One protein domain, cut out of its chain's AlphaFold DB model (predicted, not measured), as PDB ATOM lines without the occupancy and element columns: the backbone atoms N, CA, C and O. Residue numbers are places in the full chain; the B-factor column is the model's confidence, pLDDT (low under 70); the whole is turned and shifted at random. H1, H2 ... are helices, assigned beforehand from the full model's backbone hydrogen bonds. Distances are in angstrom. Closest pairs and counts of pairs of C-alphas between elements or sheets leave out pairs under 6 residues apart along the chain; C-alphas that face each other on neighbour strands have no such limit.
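Overview. This is residues 41 to 157 of the 249 residues of an uncharacterized protein of Spirochaetae bacterium HGW-Spirochaetae-7 (UniProt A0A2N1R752). Short helices, mostly crossed, gather partly round the longest one, H4, with H6 beyond H5; long loops join H2 to H3, H3 to H4 and H4 to H5. The printed part has 117 residues with six named helices, H1 to H6, and no named strand: all helix, with under half of the residues in named elements. It is compact, radius of gyration of the C-alphas 13.5 A, spanning 41 by 31 by 25 A.

Along the chain. Find C-alpha 61 at (118.466, 187.794, 220.717), where H1 begins, running to 68. Next come H2, residues 72 to 79; H3, 92 to 98; H4, 111 to 122, 16.5 A long; H5, 136 to 143; and H6, 150 to 156, ending at (134.848, 198.270, 214.740).

Arrangement. Look first at the hub, H5: it touches H2, closest C-alphas Ala 78 and Gly 137, 4.0 A. H4 touches H5 with residues 117 to 121 alone, at a shallow tilt of 25 degrees; the closest C-alphas, Tyr 121 and Leu 142, are 6.2 A apart. O i to N i+4 pairs are within hydrogen-bond range throughout H1, H2, H4 and H5, but 1 of 3 in H3 and 0 of 3 in H6, where i+3 gives 3 of 4 each.

Size, cuts and confidence. The printed part has no cut. Links H2 to H3, H3 to H4 and H4 to H5 are long. No printed residue is under 70 in pLDDT.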
ATOM      1  N   PHE A  41     125.696 177.558 205.125       86.44
ATOM      2  CA  PHE A  41     126.749 177.474 204.112       86.44
ATOM      3  C   PHE A  41     126.624 176.160 203.333       86.44
ATOM      4  O   PHE A  41     126.467 175.090 203.921       86.44
ATOM      5  N   LYS A  42     126.668 176.236 202.000       87.62
ATOM      6  CA  LYS A  42     126.494 175.065 201.122       87.62
ATOM      7  C   LYS A  42     127.803 174.322 200.852       87.62
ATOM      8  O   LYS A  42     127.771 173.145 200.516       87.62
ATOM      9  N   THR A  43     128.929 175.018 200.952       80.56
ATOM     10  CA  THR A  43     130.258 174.546 200.552       80.56
ATOM     11  C   THR A  43     131.331 175.150 201.462       80.56
ATOM     12  O   THR A  43     131.070 176.127 202.165       80.56
ATOM     13  N   GLY A  44     132.537 174.574 201.442       85.06
ATOM     14  CA  GLY A  44     133.673 175.008 202.263       85.06
ATOM     15  C   GLY A  44     133.760 174.302 203.619       85.06
ATOM     16  O   GLY A  44     132.956 173.431 203.934       85.06
ATOM     17  N   GLU A  45     134.754 174.686 204.419       86.62
ATOM     18  CA  GLU A  45     135.065 174.077 205.724       86.62
ATOM     19  C   GLU A  45     133.941 174.253 206.759       86.62
ATOM     20  O   GLU A  45     133.736 173.411 207.624       86.62
ATOM     21  N   VAL A  46     133.148 175.315 206.607       88.81
ATOM     22  CA  VAL A  46     131.999 175.642 207.464       88.81
ATOM     23  C   VAL A  46     130.658 175.191 206.866       88.81
ATOM     24  O   VAL A  46     129.601 175.677 207.274       88.81
ATOM     25  N   ALA A  47     130.659 174.293 205.872       90.19
ATOM     26  CA  ALA A  47     129.431 173.802 205.248       90.19
ATOM     27  C   ALA A  47     128.473 173.184 206.284       90.19
ATOM     28  O   ALA A  47     128.871 172.438 207.174       90.19
ATOM     29  N   GLY A  48     127.184 173.500 206.167       88.88
ATOM     30  CA  GLY A  48     126.152 173.079 207.117       88.88
ATOM     31  C   GLY A  48     126.012 173.975 208.354       88.88
ATOM     32  O   GLY A  48     124.991 173.865 209.042       88.88
ATOM     33  N   LEU A  49     126.954 174.891 208.607       90.44
ATOM     34  CA  LEU A  49     126.825 175.903 209.658       90.44
ATOM     35  C   LEU A  49     125.908 177.055 209.212       90.44
ATOM     36  O   LEU A  49     125.831 177.358 208.016       90.44
ATOM     37  N   PRO A  50     125.171 177.675 210.150       93.44
ATOM     38  CA  PRO A  50     124.258 178.780 209.862       93.44
ATOM     39  C   PRO A  50     125.030 180.012 209.371       93.44
ATOM     40  O   PRO A  50     126.064 180.355 209.930       93.44
ATOM     41  N   ASN A  51     124.543 180.699 208.337       94.06
ATOM     42  CA  ASN A  51     125.199 181.888 207.795       94.06
ATOM     43  C   ASN A  51     124.741 183.157 208.543       94.06
ATOM     44  O   ASN A  51     123.556 183.495 208.461       94.06
ATOM     45  N   PRO A  52     125.649 183.902 209.208       94.50
ATOM     46  CA  PRO A  52     125.299 185.141 209.901       94.50
ATOM     47  C   PRO A  52     124.637 186.183 208.993       94.50
ATOM     48  O   PRO A  52     123.802 186.951 209.459       94.50
ATOM     49  N   ALA A  53     124.926 186.183 207.688       93.88
ATOM     50  CA  ALA A  53     124.324 187.120 206.739       93.88
ATOM     51  C   ALA A  53     122.791 186.996 206.621       93.88
ATOM     52  O   ALA A  53     122.141 187.955 206.207       93.88
ATOM     53  N   ASP A  54     122.200 185.853 206.994       94.19
ATOM     54  CA  ASP A  54     120.742 185.653 206.955       94.19
ATOM     55  C   ASP A  54     120.028 186.111 208.241       94.19
ATOM     56  O   ASP A  54     118.805 186.000 208.343       94.19
ATOM     57  N   ILE A  55     120.750 186.676 209.219       94.50
ATOM     58  CA  ILE A  55     120.114 187.365 210.351       94.50
ATOM     59  C   ILE A  55     119.335 188.566 209.810       94.50
ATOM     60  O   ILE A  55     119.850 189.377 209.033       94.50
ATOM     61  N   ARG A  56     118.075 188.686 210.231       94.38
ATOM     62  CA  ARG A  56     117.146 189.746 209.813       94.38
ATOM     63  C   ARG A  56     116.780 190.591 211.018       94.38
ATOM     64  O   ARG A  56     116.713 190.068 212.125       94.38
ATOM     65  N   GLY A  57     116.434 191.858 210.803       93.25
ATOM     66  CA  GLY A  57     116.067 192.761 211.899       93.25
ATOM     67  C   GLY A  57     114.883 192.280 212.753       93.25
ATOM     68  O   GLY A  57     114.747 192.695 213.897       93.25
ATOM     69  N   SER A  58     114.044 191.370 212.242       94.75
ATOM     70  CA  SER A  58     112.934 190.759 212.987       94.75
ATOM     71  C   SER A  58     113.339 189.648 213.967       94.75
ATOM     72  O   SER A  58     112.477 189.165 214.710       94.75
ATOM     73  N   TYR A  59     114.599 189.211 213.947       95.69
ATOM     74  CA  TYR A  59     115.132 188.233 214.893       95.69
ATOM     75  C   TYR A  59     115.238 188.875 216.272       95.69
ATOM     76  O   TYR A  59     115.552 190.059 216.380       95.69
ATOM     77  N   THR A  60     114.978 188.092 217.310       96.88
ATOM     78  CA  THR A  60     115.307 188.447 218.689       96.88
ATOM     79  C   THR A  60     116.684 187.909 219.056       96.88
ATOM     80  O   THR A  60     117.258 187.082 218.339       96.88
ATOM     81  N   TRP A  61     117.212 188.337 220.197       96.44
ATOM     82  CA  TRP A  61     118.466 187.794 220.717       96.44
ATOM     83  C   TRP A  61     118.354 186.301 221.040       96.44
ATOM     84  O   TRP A  61     119.290 185.545 220.789       96.44
ATOM     85  N   MET A  62     117.180 185.850 221.492       95.31
ATOM     86  CA  MET A  62     116.901 184.423 221.696       95.31
ATOM     87  C   MET A  62     116.882 183.622 220.386       95.31
ATOM     88  O   MET A  62     117.331 182.475 220.358       95.31
ATOM     89  N   ASP A  63     116.380 184.201 219.288       95.62
ATOM     90  CA  ASP A  63     116.426 183.533 217.981       95.62
ATOM     91  C   ASP A  63     117.872 183.348 217.511       95.62
ATOM     92  O   ASP A  63     118.220 182.301 216.965       95.62
ATOM     93  N   ILE A  64     118.723 184.351 217.749       95.94
ATOM     94  CA  ILE A  64     120.153 184.294 217.429       95.94
ATOM     95  C   ILE A  64     120.850 183.224 218.265       95.94
ATOM     96  O   ILE A  64     121.614 182.432 217.715       95.94
ATOM     97  N   GLU A  65     120.565 183.154 219.563       95.12
ATOM     98  CA  GLU A  65     121.116 182.119 220.438       95.12
ATOM     99  C   GLU A  65     120.761 180.722 219.943       95.12
ATOM    100  O   GLU A  65     121.641 179.887 219.733       95.12
ATOM    101  N   LYS A  66     119.479 180.494 219.651       95.56
ATOM    102  CA  LYS A  66     119.004 179.213 219.129       95.56
ATOM    103  C   LYS A  66     119.650 178.850 217.791       95.56
ATOM    104  O   LYS A  66     119.914 177.676 217.537       95.56
ATOM    105  N   ALA A  67     119.850 179.833 216.920       94.19
ATOM    106  CA  ALA A  67     120.331 179.601 215.568       94.19
ATOM    107  C   ALA A  67     121.858 179.468 215.476       94.19
ATOM    108  O   ALA A  67     122.331 178.695 214.648       94.19
ATOM    109  N   PHE A  68     122.617 180.194 216.302       94.62
ATOM    110  CA  PHE A  68     124.072 180.350 216.168       94.62
ATOM    111  C   PHE A  68     124.870 179.970 217.425       94.62
ATOM    112  O   PHE A  68     126.097 179.933 217.366       94.62
ATOM    113  N   GLY A  69     124.214 179.698 218.559       93.44
ATOM    114  CA  GLY A  69     124.882 179.372 219.824       93.44
ATOM    115  C   GLY A  69     125.576 180.564 220.494       93.44
ATOM    116  O   GLY A  69     126.492 180.378 221.295       93.44
ATOM    117  N   VAL A  70     125.186 181.792 220.143       94.25
ATOM    118  CA  VAL A  70     125.686 183.022 220.775       94.25
ATOM    119  C   VAL A  70     124.796 183.367 221.974       94.25
ATOM    120  O   VAL A  70     123.595 183.470 221.755       94.25
ATOM    121  N   PRO A  71     125.321 183.583 223.197       95.00
ATOM    122  CA  PRO A  71     124.505 183.890 224.374       95.00
ATOM    123  C   PRO A  71     123.648 185.140 224.145       95.00
ATOM    124  O   PRO A  71     124.156 186.263 224.125       95.00
ATOM    125  N   GLY A  72     122.345 184.952 223.935       92.88
ATOM    126  CA  GLY A  72     121.436 186.015 223.520       92.88
ATOM    127  C   GLY A  72     121.236 187.039 224.627       92.88
ATOM    128  O   GLY A  72     121.201 188.237 224.366       92.88
ATOM    129  N   VAL A  73     121.187 186.573 225.878       93.75
ATOM    130  CA  VAL A  73     121.065 187.440 227.057       93.75
ATOM    131  C   VAL A  73     122.266 188.374 227.188       93.75
ATOM    132  O   VAL A  73     122.100 189.586 227.305       93.75
ATOM    133  N   GLU A  74     123.481 187.832 227.119       94.25
ATOM    134  CA  GLU A  74     124.703 188.633 227.222       94.25
ATOM    135  C   GLU A  74     124.862 189.563 226.020       94.25
ATOM    136  O   GLU A  74     125.257 190.714 226.185       94.25
ATOM    137  N   ALA A  75     124.501 189.100 224.818       95.31
ATOM    138  CA  ALA A  75     124.518 189.920 223.615       95.31
ATOM    139  C   ALA A  75     123.540 191.107 223.715       95.31
ATOM    140  O   ALA A  75     123.928 192.233 223.411       95.31
ATOM    141  N   ALA A  76     122.315 190.902 224.211       96.00
ATOM    142  CA  ALA A  76     121.355 191.986 224.428       96.00
ATOM    143  C   ALA A  76     121.907 193.047 225.397       96.00
ATOM    144  O   ALA A  76     121.879 194.248 225.114       96.00
ATOM    145  N   VAL A  77     122.498 192.608 226.512       94.62
ATOM    146  CA  VAL A  77     123.144 193.504 227.484       94.62
ATOM    147  C   VAL A  77     124.324 194.245 226.851       94.62
ATOM    148  O   VAL A  77     124.446 195.457 226.994       94.62
ATOM    149  N   ALA A  78     125.166 193.545 226.096       94.38
ATOM    150  CA  ALA A  78     126.335 194.116 225.436       94.38
ATOM    151  C   ALA A  78     126.006 195.169 224.370       94.38
ATOM    152  O   ALA A  78     126.826 196.056 224.119       94.38
ATOM    153  N   PHE A  79     124.829 195.068 223.751       96.19
ATOM    154  CA  PHE A  79     124.334 196.036 222.776       96.19
ATOM    155  C   PHE A  79     123.469 197.147 223.379       96.19
ATOM    156  O   PHE A  79     123.120 198.097 222.672       96.19
ATOM    157  N   SER A  80     123.151 197.068 224.668       92.56
ATOM    158  CA  SER A  80     122.400 198.105 225.371       92.56
ATOM    159  C   SER A  80     123.202 199.406 225.471       92.56
ATOM    160  O   SER A  80     124.431 199.390 225.565       92.56
ATOM    161  N   SER A  81     122.506 200.542 225.496       85.94
ATOM    162  CA  SER A  81     123.111 201.856 225.751       85.94
ATOM    163  C   SER A  81     122.572 202.455 227.059       85.94
ATOM    164  O   SER A  81     121.531 202.010 227.556       85.94
ATOM    165  N   PRO A  82     123.254 203.440 227.678       82.50
ATOM    166  CA  PRO A  82     122.753 204.085 228.891       82.50
ATOM    167  C   PRO A  82     121.324 204.615 228.699       82.50
ATOM    168  O   PRO A  82     121.056 205.389 227.784       82.50
ATOM    169  N   GLY A  83     120.398 204.174 229.553       84.50
ATOM    170  CA  GLY A  83     118.976 204.531 229.462       84.50
ATOM    171  C   GLY A  83     118.157 203.732 228.439       84.50
ATOM    172  O   GLY A  83     116.944 203.899 228.401       84.50
ATOM    173  N   ASN A  84     118.780 202.838 227.663       88.31
ATOM    174  CA  ASN A  84     118.120 201.968 226.686       88.31
ATOM    175  C   ASN A  84     118.630 200.525 226.844       88.31
ATOM    176  O   ASN A  84     119.409 200.022 226.028       88.31
ATOM    177  N   ALA A  85     118.217 199.878 227.935       90.56
ATOM    178  CA  ALA A  85     118.477 198.460 228.152       90.56
ATOM    179  C   ALA A  85     117.606 197.611 227.215       90.56
ATOM    180  O   ALA A  85     116.410 197.868 227.088       90.56
ATOM    181  N   LEU A  86     118.215 196.615 226.578       92.00
ATOM    182  CA  LEU A  86     117.534 195.658 225.712       92.00
ATOM    183  C   LEU A  86     117.106 194.423 226.498       92.00
ATOM    184  O   LEU A  86     117.890 193.866 227.269       92.00
ATOM    185  N   ASP A  87     115.888 193.958 226.239       94.00
ATOM    186  CA  ASP A  87     115.434 192.636 226.653       94.00
ATOM    187  C   ASP A  87     115.867 191.582 225.607       94.00
ATOM    188  O   ASP A  87     115.855 191.863 224.405       94.00
ATOM    189  N   PRO A  88     116.230 190.345 225.992       92.56
ATOM    190  CA  PRO A  88     116.551 189.285 225.031       92.56
ATOM    191  C   PRO A  88     115.418 188.955 224.037       92.56
ATOM    192  O   PRO A  88     115.672 188.421 222.951       92.56
ATOM    193  N   ALA A  89     114.167 189.269 224.385       94.00
ATOM    194  CA  ALA A  89     113.003 189.153 223.513       94.00
ATOM    195  C   ALA A  89     112.844 190.333 222.535       94.00
ATOM    196  O   ALA A  89     112.033 190.241 221.605       94.00
ATOM    197  N   ASP A  90     113.612 191.415 222.693       93.88
ATOM    198  CA  ASP A  90     113.607 192.528 221.749       93.88
ATOM    199  C   ASP A  90     114.169 192.113 220.395       93.88
ATOM    200  O   ASP A  90     115.040 191.250 220.265       93.88
ATOM    201  N   ARG A  91     113.653 192.766 219.352       95.81
ATOM    202  CA  ARG A  91     114.108 192.566 217.978       95.81
ATOM    203  C   ARG A  91     115.395 193.328 217.725       95.81
ATOM    204  O   ARG A  91     115.495 194.489 218.091       95.81
ATOM    205  N   VAL A  92     116.304 192.747 216.960       95.56
ATOM    206  CA  VAL A  92     117.565 193.388 216.558       95.56
ATOM    207  C   VAL A  92     117.349 194.734 215.856       95.56
ATOM    208  O   VAL A  92     118.136 195.659 216.032       95.56
ATOM    209  N   SER A  93     116.253 194.898 215.108       95.12
ATOM    210  CA  SER A  93     115.917 196.165 214.446       95.12
ATOM    211  C   SER A  93     115.652 197.334 215.407       95.12
ATOM    212  O   SER A  93     115.489 198.463 214.956       95.12
ATOM    213  N   THR A  94     115.516 197.101 216.718       95.81
ATOM    214  CA  THR A  94     115.374 198.195 217.694       95.81
ATOM    215  C   THR A  94     116.673 198.981 217.855       95.81
ATOM    216  O   THR A  94     116.611 200.166 218.177       95.81
ATOM    217  N   LEU A  95     117.828 198.371 217.561       95.06
ATOM    218  CA  LEU A  95     119.148 198.995 217.680       95.06
ATOM    219  C   LEU A  95     119.274 200.273 216.854       95.06
ATOM    220  O   LEU A  95     119.752 201.280 217.368       95.06
ATOM    221  N   GLU A  96     118.752 200.267 215.629       91.62
ATOM    222  CA  GLU A  96     118.772 201.439 214.745       91.62
ATOM    223  C   GLU A  96     118.074 202.644 215.387       91.62
ATOM    224  O   GLU A  96     118.485 203.780 215.185       91.62
ATOM    225  N   LYS A  97     117.047 202.404 216.213       92.12
ATOM    226  CA  LYS A  97     116.358 203.460 216.966       92.12
ATOM    227  C   LYS A  97     117.143 203.885 218.200       92.12
ATOM    228  O   LYS A  97     117.190 205.071 218.496       92.12
ATOM    229  N   ILE A  98     117.738 202.926 218.910       91.81
ATOM    230  CA  ILE A  98     118.517 203.182 220.130       91.81
ATOM    231  C   ILE A  98     119.751 204.027 219.818       91.81
ATOM    232  O   ILE A  98     120.081 204.922 220.586       91.81
ATOM    233  N   TYR A  99     120.420 203.757 218.697       90.38
ATOM    234  CA  TYR A  99     121.654 204.435 218.303       90.38
ATOM    235  C   TYR A  99     121.445 205.590 217.315       90.38
ATOM    236  O   TYR A  99     122.413 206.264 216.944       90.38
ATOM    237  N   ALA A 100     120.197 205.869 216.924       86.88
ATOM    238  CA  ALA A 100     119.863 207.003 216.071       86.88
ATOM    239  C   ALA A 100     120.351 208.318 216.698       86.88
ATOM    240  O   ALA A 100     119.986 208.667 217.817       86.88
ATOM    241  N   GLY A 101     121.183 209.061 215.965       82.56
ATOM    242  CA  GLY A 101     121.707 210.356 216.413       82.56
ATOM    243  C   GLY A 101     122.769 210.291 217.518       82.56
ATOM    244  O   GLY A 101     123.243 211.341 217.942       82.56
ATOM    245  N   ILE A 102     123.164 209.093 217.966       85.12
ATOM    246  CA  ILE A 102     124.278 208.895 218.911       85.12
ATOM    247  C   ILE A 102     125.597 208.711 218.154       85.12
ATOM    248  O   ILE A 102     126.654 209.149 218.606       85.12
ATOM    249  N   LEU A 103     125.537 208.044 217.002       85.69
ATOM    250  CA  LEU A 103     126.712 207.700 216.215       85.69
ATOM    251  C   LEU A 103     127.144 208.855 215.294       85.69
ATOM    252  O   LEU A 103     126.293 209.577 214.768       85.69
ATOM    253  N   PRO A 104     128.460 209.012 215.053       85.31
ATOM    254  CA  PRO A 104     128.974 209.871 213.993       85.31
ATOM    255  C   PRO A 104     128.363 209.542 212.626       85.31
ATOM    256  O   PRO A 104     127.987 208.402 212.350       85.31
ATOM    257  N   ALA A 105     128.311 210.540 211.741       85.06
ATOM    258  CA  ALA A 105     127.802 210.355 210.386       85.06
ATOM    259  C   ALA A 105     128.567 209.244 209.644       85.06
ATOM    260  O   ALA A 105     129.798 209.223 209.643       85.06
ATOM    261  N   GLY A 106     127.823 208.342 209.001       84.62
ATOM    262  CA  GLY A 106     128.378 207.205 208.263       84.62
ATOM    263  C   GLY A 106     128.657 205.959 209.107       84.62
ATOM    264  O   GLY A 106     129.131 204.977 208.545       84.62
ATOM    265  N   LEU A 107     128.365 205.974 210.414       90.62
ATOM    266  CA  LEU A 107     128.462 204.798 211.281       90.62
ATOM    267  C   LEU A 107     127.082 204.288 211.699       90.62
ATOM    268  O   LEU A 107     126.165 205.075 211.934       90.62
ATOM    269  N   GLU A 108     126.956 202.969 211.842       92.06
ATOM    270  CA  GLU A 108     125.693 202.315 212.187       92.06
ATOM    271  C   GLU A 108     125.882 201.170 213.193       92.06
ATOM    272  O   GLU A 108     126.787 200.339 213.070       92.06
ATOM    273  N   ILE A 109     124.965 201.105 214.167       94.75
ATOM    274  CA  ILE A 109     124.707 199.926 214.998       94.75
ATOM    275  C   ILE A 109     123.267 199.493 214.734       94.75
ATOM    276  O   ILE A 109     122.316 200.041 215.289       94.75
ATOM    277  N   GLY A 110     123.128 198.499 213.864       94.06
ATOM    278  CA  GLY A 110     121.851 197.944 213.436       94.06
ATOM    279  C   GLY A 110     121.946 196.442 213.206       94.06
ATOM    280  O   GLY A 110     122.753 195.741 213.826       94.06
ATOM    281  N   THR A 111     121.149 195.926 212.272       95.62
ATOM    282  CA  THR A 111     121.182 194.491 211.938       95.62
ATOM    283  C   THR A 111     122.563 194.058 211.424       95.62
ATOM    284  O   THR A 111     123.039 192.983 211.791       95.62
ATOM    285  N   GLY A 112     123.243 194.903 210.638       95.19
ATOM    286  CA  GLY A 112     124.599 194.645 210.134       95.19
ATOM    287  C   GLY A 112     125.635 194.440 211.247       95.19
ATOM    288  O   GLY A 112     126.425 193.495 211.198       95.19
ATOM    289  N   ALA A 113     125.560 195.244 212.311       96.38
ATOM    290  CA  ALA A 113     126.428 195.123 213.482       96.38
ATOM    291  C   ALA A 113     126.223 193.788 214.219       96.38
ATOM    292  O   ALA A 113     127.186 193.149 214.639       96.38
ATOM    293  N   VAL A 114     124.981 193.305 214.316       97.56
ATOM    294  CA  VAL A 114     124.696 191.995 214.922       97.56
ATOM    295  C   VAL A 114     125.208 190.844 214.057       97.56
ATOM    296  O   VAL A 114     125.784 189.897 214.591       97.56
ATOM    297  N   ARG A 115     125.084 190.932 212.724       97.19
ATOM    298  CA  ARG A 115     125.683 189.945 211.802       97.19
ATOM    299  C   ARG A 115     127.194 189.855 211.986       97.19
ATOM    300  O   ARG A 115     127.735 188.756 212.092       97.19
ATOM    301  N   LEU A 116     127.851 191.012 212.074       96.38
ATOM    302  CA  LEU A 116     129.280 191.114 212.336       96.38
ATOM    303  C   LEU A 116     129.651 190.493 213.687       96.38
ATOM    304  O   LEU A 116     130.553 189.662 213.743       96.38
ATOM    305  N   TYR A 117     128.942 190.856 214.757       97.31
ATOM    306  CA  TYR A 117     129.182 190.313 216.092       97.31
ATOM    307  C   TYR A 117     129.045 188.790 216.124       97.31
ATOM    308  O   TYR A 117     129.945 188.109 216.606       97.31
ATOM    309  N   VAL A 118     127.968 188.238 215.557       96.50
ATOM    310  CA  VAL A 118     127.746 186.787 215.508       96.50
ATOM    311  C   VAL A 118     128.832 186.090 214.694       96.50
ATOM    312  O   VAL A 118     129.317 185.038 215.110       96.50
ATOM    313  N   ALA A 119     129.251 186.664 213.567       94.81
ATOM    314  CA  ALA A 119     130.325 186.107 212.754       94.81
ATOM    315  C   ALA A 119     131.664 186.075 213.502       94.81
ATOM    316  O   ALA A 119     132.307 185.030 213.552       94.81
ATOM    317  N   LEU A 120     132.045 187.182 214.148       94.44
ATOM    318  CA  LEU A 120     133.259 187.254 214.964       94.44
ATOM    319  C   LEU A 120     133.181 186.300 216.157       94.44
ATOM    320  O   LEU A 120     134.135 185.583 216.429       94.44
ATOM    321  N   TYR A 121     132.032 186.231 216.826       94.88
ATOM    322  CA  TYR A 121     131.813 185.306 217.931       94.88
ATOM    323  C   TYR A 121     131.987 183.858 217.455       94.88
ATOM    324  O   TYR A 121     132.737 183.086 218.033       94.88
ATOM    325  N   THR A 122     131.342 183.460 216.367       92.75
ATOM    326  CA  THR A 122     131.364 182.063 215.895       92.75
ATOM    327  C   THR A 122     132.608 181.689 215.083       92.75
ATOM    328  O   THR A 122     132.820 180.507 214.828       92.75
ATOM    329  N   GLY A 123     133.432 182.661 214.680       90.56
ATOM    330  CA  GLY A 123     134.540 182.452 213.743       90.56
ATOM    331  C   GLY A 123     134.078 182.181 212.305       90.56
ATOM    332  O   GLY A 123     134.844 181.657 211.499       90.56
ATOM    333  N   LEU A 124     132.822 182.500 211.978       90.38
ATOM    334  CA  LEU A 124     132.242 182.250 210.661       90.38
ATOM    335  C   LEU A 124     132.604 183.361 209.666       90.38
ATOM    336  O   LEU A 124     132.695 184.532 210.040       90.38
ATOM    337  N   PRO A 125     132.769 183.026 208.373       88.00
ATOM    338  CA  PRO A 125     133.117 184.011 207.362       88.00
ATOM    339  C   PRO A 125     131.965 184.994 207.148       88.00
ATOM    340  O   PRO A 125     130.836 184.608 206.839       88.00
ATOM    341  N   PHE A 126     132.269 186.284 207.265       90.44
ATOM    342  CA  PHE A 126     131.320 187.363 207.023       90.44
ATOM    343  C   PHE A 126     132.044 188.612 206.527       90.44
ATOM    344  O   PHE A 126     133.145 188.934 206.976       90.44
ATOM    345  N   LYS A 127     131.409 189.330 205.600       88.50
ATOM    346  CA  LYS A 127     131.884 190.629 205.127       88.50
ATOM    347  C   LYS A 127     131.083 191.714 205.837       88.50
ATOM    348  O   LYS A 127     129.886 191.826 205.596       88.50
ATOM    349  N   ALA A 128     131.755 192.492 206.684       88.12
ATOM    350  CA  ALA A 128     131.143 193.636 207.354       88.12
ATOM    351  C   ALA A 128     130.588 194.640 206.332       88.12
ATOM    352  O   ALA A 128     131.206 194.877 205.289       88.12
ATOM    353  N   GLU A 129     129.434 195.216 206.651       88.25
ATOM    354  CA  GLU A 129     128.876 196.337 205.901       88.25
ATOM    355  C   GLU A 129     129.689 197.603 206.221       88.25
ATOM    356  O   GLU A 129     130.291 197.728 207.293       88.25
ATOM    357  N   GLU A 130     129.768 198.526 205.266       85.31
ATOM    358  CA  GLU A 130     130.525 199.765 205.452       85.31
ATOM    359  C   GLU A 130     129.896 200.604 206.572       85.31
ATOM    360  O   GLU A 130     128.676 200.686 206.680       85.31
ATOM    361  N   GLY A 131     130.725 201.169 207.453       85.44
ATOM    362  CA  GLY A 131     130.239 201.921 208.614       85.44
ATOM    363  C   GLY A 131     129.704 201.071 209.774       85.44
ATOM    364  O   GLY A 131     129.343 201.629 210.809       85.44
ATOM    365  N   SER A 132     129.684 199.736 209.660       89.31
ATOM    366  CA  SER A 132     129.295 198.864 210.776       89.31
ATOM    367  C   SER A 132     130.303 198.945 211.919       89.31
ATOM    368  O   SER A 132     131.460 198.539 211.774       89.31
ATOM    369  N   VAL A 133     129.837 199.407 213.076       94.75
ATOM    370  CA  VAL A 133     130.604 199.452 214.326       94.75
ATOM    371  C   VAL A 133     129.911 198.630 215.409       94.75
ATOM    372  O   VAL A 133     128.763 198.210 215.258       94.75
ATOM    373  N   LEU A 134     130.627 198.351 216.495       95.19
ATOM    374  CA  LEU A 134     130.141 197.575 217.626       95.19
ATOM    375  C   LEU A 134     130.170 198.413 218.910       95.19
ATOM    376  O   LEU A 134     131.104 199.192 219.123       95.19
ATOM    377  N   PRO A 135     129.177 198.243 219.798       94.06
ATOM    378  CA  PRO A 135     129.187 198.902 221.092       94.06
ATOM    379  C   PRO A 135     130.298 198.335 221.996       94.06
ATOM    380  O   PRO A 135     130.684 197.168 221.849       94.06
ATOM    381  N   PRO A 136     130.792 199.117 222.977       90.69
ATOM    382  CA  PRO A 136     131.882 198.693 223.859       90.69
ATOM    383  C   PRO A 136     131.620 197.368 224.588       90.69
ATOM    384  O   PRO A 136     132.540 196.569 224.754       90.69
ATOM    385  N   GLY A 137     130.369 197.103 224.983       91.50
ATOM    386  CA  GLY A 137     129.991 195.841 225.621       91.50
ATOM    387  C   GLY A 137     130.195 194.634 224.702       91.50
ATOM    388  O   GLY A 137     130.760 193.626 225.121       91.50
ATOM    389  N   ALA A 138     129.817 194.750 223.427       94.81
ATOM    390  CA  ALA A 138     129.986 193.677 222.448       94.81
ATOM    391  C   ALA A 138     131.468 193.405 222.161       94.81
ATOM    392  O   ALA A 138     131.890 192.252 222.079       94.81
ATOM    393  N   LEU A 139     132.272 194.466 222.072       93.75
ATOM    394  CA  LEU A 139     133.721 194.357 221.905       93.75
ATOM    395  C   LEU A 139     134.392 193.691 223.110       93.75
ATOM    396  O   LEU A 139     135.281 192.867 222.919       93.75
ATOM    397  N   ALA A 140     133.945 193.992 224.332       91.81
ATOM    398  CA  ALA A 140     134.465 193.362 225.542       91.81
ATOM    399  C   ALA A 140     134.202 191.846 225.565       91.81
ATOM    400  O   ALA A 140     135.110 191.077 225.882       91.81
ATOM    401  N   ILE A 141     133.000 191.409 225.165       92.12
ATOM    402  CA  ILE A 141     132.687 189.976 225.046       92.12
ATOM    403  C   ILE A 141     133.585 189.315 223.995       92.12
ATOM    404  O   ILE A 141     134.164 188.261 224.254       92.12
ATOM    405  N   LEU A 142     133.741 189.931 222.820       93.81
ATOM    406  CA  LEU A 142     134.592 189.388 221.758       93.81
ATOM    407  C   LEU A 142     136.069 189.325 222.167       93.81
ATOM    408  O   LEU A 142     136.736 188.341 221.867       93.81
ATOM    409  N   ALA A 143     136.582 190.332 222.874       91.44
ATOM    410  CA  ALA A 143     137.971 190.375 223.327       91.44
ATOM    411  C   ALA A 143     138.292 189.306 224.387       91.44
ATOM    412  O   ALA A 143     139.436 188.869 224.492       91.44
ATOM    413  N   ALA A 144     137.295 188.866 225.158       89.75
ATOM    414  CA  ALA A 144     137.449 187.781 226.123       89.75
ATOM    415  C   ALA A 144     137.481 186.387 225.466       89.75
ATOM    416  O   ALA A 144     137.772 185.394 226.137       89.75
ATOM    417  N   ARG A 145     137.173 186.283 224.166       86.56
ATOM    418  CA  ARG A 145     137.094 184.995 223.481       86.56
ATOM    419  C   ARG A 145     138.452 184.464 223.023       86.56
ATOM    420  O   ARG A 145     139.257 185.205 222.461       86.56
ATOM    421  N   PRO A 146     138.673 183.141 223.134       85.19
ATOM    422  CA  PRO A 146     139.842 182.511 222.540       85.19
ATOM    423  C   PRO A 146     139.768 182.599 221.009       85.19
ATOM    424  O   PRO A 146     138.720 182.342 220.416       85.19
ATOM    425  N   GLY A 147     140.891 182.944 220.375       80.56
ATOM    426  CA  GLY A 147     141.011 183.030 218.914       80.56
ATOM    427  C   GLY A 147     140.659 184.392 218.303       80.56
ATOM    428  O   GLY A 147     140.777 184.541 217.091       80.56
ATOM    429  N   ILE A 148     140.278 185.384 219.115       84.25
ATOM    430  CA  ILE A 148     140.056 186.760 218.659       84.25
ATOM    431  C   ILE A 148     141.260 187.628 219.018       84.25
ATOM    432  O   ILE A 148     141.638 187.748 220.180       84.25
ATOM    433  N   ASP A 149     141.854 188.257 218.006       82.69
ATOM    434  CA  ASP A 149     142.887 189.269 218.210       82.69
ATOM    435  C   ASP A 149     142.243 190.624 218.534       82.69
ATOM    436  O   ASP A 149     141.496 191.181 217.725       82.69
ATOM    437  N   ALA A 150     142.565 191.183 219.701       78.06
ATOM    438  CA  ALA A 150     142.037 192.469 220.148       78.06
ATOM    439  C   ALA A 150     142.424 193.626 219.211       78.06
ATOM    440  O   ALA A 150     141.656 194.576 219.062       78.06
ATOM    441  N   ALA A 151     143.576 193.559 218.532       82.69
ATOM    442  CA  ALA A 151     143.945 194.595 217.568       82.69
ATOM    443  C   ALA A 151     143.019 194.582 216.340       82.69
ATOM    444  O   ALA A 151     142.646 195.644 215.841       82.69
ATOM    445  N   SER A 152     142.564 193.401 215.912       85.19
ATOM    446  CA  SER A 152     141.594 193.245 214.822       85.19
ATOM    447  C   SER A 152     140.196 193.805 215.130       85.19
ATOM    448  O   SER A 152     139.440 194.074 214.190       85.19
ATOM    449  N   LEU A 153     139.859 193.998 216.411       89.56
ATOM    450  CA  LEU A 153     138.577 194.554 216.858       89.56
ATOM    451  C   LEU A 153     138.535 196.086 216.797       89.56
ATOM    452  O   LEU A 153     137.460 196.646 216.593       89.56
ATOM    453  N   LYS A 154     139.690 196.761 216.874       88.81
ATOM    454  CA  LYS A 154     139.779 198.234 216.908       88.81
ATOM    455  C   LYS A 154     139.102 198.933 215.731       88.81
ATOM    456  O   LYS A 154     138.592 200.034 215.872       88.81
ATOM    457  N   ARG A 155     139.069 198.296 214.557       88.75
ATOM    458  CA  ARG A 155     138.399 198.838 213.357       88.75
ATOM    459  C   ARG A 155     136.874 198.936 213.482       88.75
ATOM    460  O   ARG A 155     136.256 199.582 212.647       88.75
ATOM    461  N   TYR A 156     136.286 198.264 214.469       92.75
ATOM    462  CA  TYR A 156     134.848 198.270 214.740       92.75
ATOM    463  C   TYR A 156     134.496 199.100 215.978       92.75
ATOM    464  O   TYR A 156     133.335 199.129 216.377       92.75
ATOM    465  N   GLU A 157     135.475 199.759 216.600       91.25
ATOM    466  CA  GLU A 157     135.227 200.689 217.697       91.25
ATOM    467  C   GLU A 157     134.551 201.960 217.184       91.25
ATOM    468  O   GLU A 157     134.862 202.477 216.109       91.25
TER     469      GLU A 157